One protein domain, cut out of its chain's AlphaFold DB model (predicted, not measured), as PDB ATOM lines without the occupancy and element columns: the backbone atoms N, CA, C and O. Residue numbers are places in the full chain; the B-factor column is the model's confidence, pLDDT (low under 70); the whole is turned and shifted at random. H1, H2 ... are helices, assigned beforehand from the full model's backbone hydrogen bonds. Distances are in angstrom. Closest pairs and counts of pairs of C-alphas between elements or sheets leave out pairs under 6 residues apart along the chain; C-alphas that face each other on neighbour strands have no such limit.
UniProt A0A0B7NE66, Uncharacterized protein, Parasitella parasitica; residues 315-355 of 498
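What this domain is: This is residues 315 to 355 of the 498 residues of an uncharacterized protein of Parasitella parasitica (UniProt A0A0B7NE66). An open, drawn-out chain: residues 315 to 324 form a hook that loops back beside the long helix H1, and beyond H1 a nearly straight link leads to the short helix H2 at the far end. Residues 336 to 355, including the last turn of H1 and H2, stick out free. The printed part has 41 residues with two named helices, H1 then H2, and no named strand; its class is all helix. It is extended, with a radius of gyration of the C-alphas of 17.3 A and spans of 52 by 17 by 9 A.

Where its parts are: H1 holds residues 325 to 339, 21.1 A from first to last C-alpha, from C-alpha 325 at (16.773, -15.842, 11.342). H2 holds residues 347 to 354, ending at C-alpha 354 at (34.760, 3.390, 48.258).

How they stand to each other: H1 and H2 are apart, joined by a short link of 7 residues. In both, every O i to N i+4 pair is within hydrogen-bond range.

The domain as a whole: The C-alphas farthest apart, of Ser 323 and Ser 355, are 52.5 A apart. The printed part has no cut. Mean pLDDT of the printed part is 82.5; residue 355 alone is under 70.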
ATOM      1  N   ASN A 315      19.207 -24.045  20.571       81.88
ATOM      2  CA  ASN A 315      18.300 -23.501  21.569       81.88
ATOM      3  C   ASN A 315      18.392 -24.352  22.846       81.88
ATOM      4  O   ASN A 315      18.064 -25.537  22.829       81.88
ATOM      5  N   GLU A 316      18.842 -23.757  23.951       73.94
ATOM      6  CA  GLU A 316      19.043 -24.464  25.227       73.94
ATOM      7  C   GLU A 316      17.734 -24.999  25.843       73.94
ATOM      8  O   GLU A 316      17.777 -25.946  26.623       73.94
ATOM      9  N   GLU A 317      16.570 -24.455  25.467       71.94
ATOM     10  CA  GLU A 317      15.267 -24.900  25.986       71.94
ATOM     11  C   GLU A 317      14.676 -26.082  25.209       71.94
ATOM     12  O   GLU A 317      14.057 -26.965  25.801       71.94
ATOM     13  N   THR A 318      14.846 -26.109  23.884       75.62
ATOM     14  CA  THR A 318      14.269 -27.155  23.022       75.62
ATOM     15  C   THR A 318      15.284 -28.225  22.627       75.62
ATOM     16  O   THR A 318      14.901 -29.286  22.139       75.62
ATOM     17  N   GLY A 319      16.581 -27.953  22.796       75.75
ATOM     18  CA  GLY A 319      17.684 -28.796  22.329       75.75
ATOM     19  C   GLY A 319      17.851 -28.829  20.802       75.75
ATOM     20  O   GLY A 319      18.787 -29.459  20.306       75.75
ATOM     21  N   ALA A 320      16.972 -28.158  20.051       83.25
ATOM     22  CA  ALA A 320      16.959 -28.149  18.592       83.25
ATOM     23  C   ALA A 320      17.811 -27.011  18.006       83.25
ATOM     24  O   ALA A 320      18.129 -26.029  18.683       83.25
ATOM     25  N   LEU A 321      18.183 -27.154  16.729       86.25
ATOM     26  CA  LEU A 321      18.852 -26.105  15.959       86.25
ATOM     27  C   LEU A 321      17.838 -25.083  15.442       86.25
ATOM     28  O   LEU A 321      16.765 -25.461  14.972       86.25
ATOM     29  N   THR A 322      18.213 -23.805  15.466       87.12
ATOM     30  CA  THR A 322      17.382 -22.722  14.928       87.12
ATOM     31  C   THR A 322      17.155 -22.890  13.429       87.12
ATOM     32  O   THR A 322      18.096 -23.120  12.667       87.12
ATOM     33  N   SER A 323      15.913 -22.704  13.001       82.75
ATOM     34  CA  SER A 323      15.458 -22.911  11.623       82.75
ATOM     35  C   SER A 323      15.272 -21.609  10.836       82.75
ATOM     36  O   SER A 323      15.276 -21.618   9.603       82.75
ATOM     37  N   SER A 324      15.130 -20.482  11.540       85.12
ATOM     38  CA  SER A 324      14.902 -19.159  10.959       85.12
ATOM     39  C   SER A 324      15.816 -18.092  11.569       85.12
ATOM     40  O   SER A 324      16.368 -18.269  12.656       85.12
ATOM     41  N   HIS A 325      15.978 -16.972  10.860       82.56
ATOM     42  CA  HIS A 325      16.773 -15.842  11.342       82.56
ATOM     43  C   HIS A 325      16.154 -15.183  12.581       82.56
ATOM     44  O   HIS A 325      16.880 -14.844  13.511       82.56
ATOM     45  N   ASP A 326      14.826 -15.052  12.622       85.56
ATOM     46  CA  ASP A 326      14.124 -14.432  13.751       85.56
ATOM     47  C   ASP A 326      14.294 -15.269  15.027       85.56
ATOM     48  O   ASP A 326      14.643 -14.735  16.079       85.56
ATOM     49  N   GLU A 327      14.176 -16.594  14.904       84.94
ATOM     50  CA  GLU A 327      14.453 -17.538  15.992       84.94
ATOM     51  C   GLU A 327      15.915 -17.437  16.462       84.94
ATOM     52  O   GLU A 327      16.199 -17.422  17.659       84.94
ATOM     53  N   GLN A 328      16.862 -17.301  15.529       86.81
ATOM     54  CA  GLN A 328      18.279 -17.124  15.851       86.81
ATOM     55  C   GLN A 328      18.529 -15.840  16.655       86.81
ATOM     56  O   GLN A 328      19.257 -15.871  17.651       86.81
ATOM     57  N   VAL A 329      17.912 -14.722  16.261       86.50
ATOM     58  CA  VAL A 329      18.009 -13.436  16.970       86.50
ATOM     59  C   VAL A 329      17.412 -13.533  18.373       86.50
ATOM     60  O   VAL A 329      18.021 -13.038  19.323       86.50
ATOM     61  N   GLU A 330      16.270 -14.200  18.528       88.12
ATOM     62  CA  GLU A 330      15.618 -14.392  19.825       88.12
ATOM     63  C   GLU A 330      16.494 -15.197  20.795       88.12
ATOM     64  O   GLU A 330      16.725 -14.768  21.931       88.12
ATOM     65  N   VAL A 331      17.056 -16.322  20.334       89.44
ATOM     66  CA  VAL A 331      17.938 -17.171  21.150       89.44
ATOM     67  C   VAL A 331      19.199 -16.402  21.570       89.44
ATOM     68  O   VAL A 331      19.579 -16.451  22.742       89.44
ATOM     69  N   ILE A 332      19.807 -15.631  20.655       88.50
ATOM     70  CA  ILE A 332      20.950 -14.748  20.957       88.50
ATOM     71  C   ILE A 332      20.572 -13.714  22.023       88.50
ATOM     72  O   ILE A 332      21.289 -13.556  23.016       88.50
ATOM     73  N   HIS A 333      19.469 -12.993  21.809       87.88
ATOM     74  CA  HIS A 333      19.038 -11.902  22.678       87.88
ATOM     75  C   HIS A 333      18.774 -12.404  24.096       87.88
ATOM     76  O   HIS A 333      19.271 -11.824  25.063       87.88
ATOM     77  N   ARG A 334      18.043 -13.513  24.229       89.44
ATOM     78  CA  ARG A 334      17.731 -14.130  25.519       89.44
ATOM     79  C   ARG A 334      18.990 -14.560  26.267       89.44
ATOM     80  O   ARG A 334      19.157 -14.172  27.422       89.44
ATOM     81  N   PHE A 335      19.883 -15.304  25.610       89.69
ATOM     82  CA  PHE A 335      21.105 -15.816  26.234       89.69
ATOM     83  C   PHE A 335      21.981 -14.688  26.787       89.69
ATOM     84  O   PHE A 335      22.345 -14.699  27.961       89.69
ATOM     85  N   TYR A 336      22.288 -13.672  25.972       88.00
ATOM     86  CA  TYR A 336      23.152 -12.577  26.420       88.00
ATOM     87  C   TYR A 336      22.465 -11.638  27.412       88.00
ATOM     88  O   TYR A 336      23.139 -11.122  28.302       88.00
ATOM     89  N   SER A 337      21.142 -11.463  27.327       87.31
ATOM     90  CA  SER A 337      20.387 -10.714  28.341       87.31
ATOM     91  C   SER A 337      20.467 -11.379  29.714       87.31
ATOM     92  O   SER A 337      20.590 -10.688  30.719       87.31
ATOM     93  N   GLN A 338      20.428 -12.713  29.765       89.00
ATOM     94  CA  GLN A 338      20.599 -13.467  31.007       89.00
ATOM     95  C   GLN A 338      22.055 -13.445  31.488       89.00
ATOM     96  O   GLN A 338      22.303 -13.202  32.666       89.00
ATOM     97  N   LEU A 339      23.020 -13.652  30.584       87.31
ATOM     98  CA  LEU A 339      24.448 -13.689  30.921       87.31
ATOM     99  C   LEU A 339      24.954 -12.361  31.500       87.31
ATOM    100  O   LEU A 339      25.775 -12.365  32.414       87.31
ATOM    101  N   TYR A 340      24.477 -11.237  30.962       83.62
ATOM    102  CA  TYR A 340      24.844  -9.891  31.405       83.62
ATOM    103  C   TYR A 340      23.784  -9.243  32.300       83.62
ATOM    104  O   TYR A 340      23.808  -8.026  32.496       83.62
ATOM    105  N   ALA A 341      22.858 -10.031  32.852       86.25
ATOM    106  CA  ALA A 341      21.893  -9.518  33.808       86.25
ATOM    107  C   ALA A 341      22.642  -8.921  35.017       86.25
ATOM    108  O   ALA A 341      23.525  -9.579  35.578       86.25
ATOM    109  N   PRO A 342      22.320  -7.684  35.433       83.12
ATOM    110  CA  PRO A 342      22.997  -7.053  36.553       83.12
ATOM    111  C   PRO A 342      22.736  -7.852  37.831       83.12
ATOM    112  O   PRO A 342      21.590  -8.044  38.238       83.12
ATOM    113  N   SER A 343      23.804  -8.307  38.480       82.94
ATOM    114  CA  SER A 343      23.737  -8.836  39.838       82.94
ATOM    115  C   SER A 343      23.802  -7.690  40.846       82.94
ATOM    116  O   SER A 343      24.387  -6.634  40.580       82.94
ATOM    117  N   ALA A 344      23.175  -7.874  42.010       82.75
ATOM    118  CA  ALA A 344      23.260  -6.888  43.078       82.75
ATOM    119  C   ALA A 344      24.739  -6.692  43.470       82.75
ATOM    120  O   ALA A 344      25.429  -7.687  43.718       82.75
ATOM    121  N   PRO A 345      25.241  -5.443  43.512       79.94
ATOM    122  CA  PRO A 345      26.615  -5.188  43.911       79.94
ATOM    123  C   PRO A 345      26.821  -5.638  45.359       79.94
ATOM    124  O   PRO A 345      25.963  -5.405  46.210       79.94
ATOM    125  N   ASP A 346      27.963  -6.266  45.641       84.88
ATOM    126  CA  ASP A 346      28.336  -6.645  47.003       84.88
ATOM    127  C   ASP A 346      28.559  -5.367  47.840       84.88
ATOM    128  O   ASP A 346      29.487  -4.597  47.546       84.88
ATOM    129  N   PRO A 347      27.739  -5.118  48.881       82.31
ATOM    130  CA  PRO A 347      27.877  -3.934  49.719       82.31
ATOM    131  C   PRO A 347      29.245  -3.861  50.400       82.31
ATOM    132  O   PRO A 347      29.802  -2.774  50.516       82.31
ATOM    133  N   TYR A 348      29.827  -4.998  50.793       82.50
ATOM    134  CA  TYR A 348      31.119  -5.051  51.474       82.50
ATOM    135  C   TYR A 348      32.273  -4.710  50.530       82.50
ATOM    136  O   TYR A 348      33.108  -3.865  50.857       82.50
ATOM    137  N   ALA A 349      32.292  -5.296  49.328       79.94
ATOM    138  CA  ALA A 349      33.269  -4.945  48.298       79.94
ATOM    139  C   ALA A 349      33.155  -3.466  47.894       79.94
ATOM    140  O   ALA A 349      34.169  -2.782  47.746       79.94
ATOM    141  N   THR A 350      31.924  -2.956  47.789       78.38
ATOM    142  CA  THR A 350      31.644  -1.542  47.507       78.38
ATOM    143  C   THR A 350      32.181  -0.647  48.619       78.38
ATOM    144  O   THR A 350      32.873   0.328  48.337       78.38
ATOM    145  N   THR A 351      31.945  -0.991  49.889       76.25
ATOM    146  CA  THR A 351      32.497  -0.256  51.031       76.25
ATOM    147  C   THR A 351      34.022  -0.304  51.051       76.25
ATOM    148  O   THR A 351      34.630   0.737  51.246       76.25
ATOM    149  N   ILE A 352      34.665  -1.446  50.794       76.19
ATOM    150  CA  ILE A 352      36.134  -1.522  50.712       76.19
ATOM    151  C   ILE A 352      36.663  -0.603  49.607       76.19
ATOM    152  O   ILE A 352      37.583   0.177  49.852       76.19
ATOM    153  N   LEU A 353      36.071  -0.665  48.413       71.00
ATOM    154  CA  LEU A 353      36.517   0.097  47.247       71.00
ATOM    155  C   LEU A 353      36.254   1.608  47.388       71.00
ATOM    156  O   LEU A 353      37.043   2.419  46.904       71.00
ATOM    157  N   LEU A 354      35.159   1.993  48.057       70.88
ATOM    158  CA  LEU A 354      34.760   3.390  48.258       70.88
ATOM    159  C   LEU A 354      35.243   4.001  49.576       70.88
ATOM    160  O   LEU A 354      35.212   5.228  49.677       70.88
ATOM    161  N   SER A 355      35.671   3.198  50.560       66.19
ATOM    162  CA  SER A 355      36.077   3.672  51.889       66.19
ATOM    163  C   SER A 355      37.189   4.718  51.778       66.19
ATOM    164  O   SER A 355      38.359   4.447  51.514       66.19
TER     165      SER A 355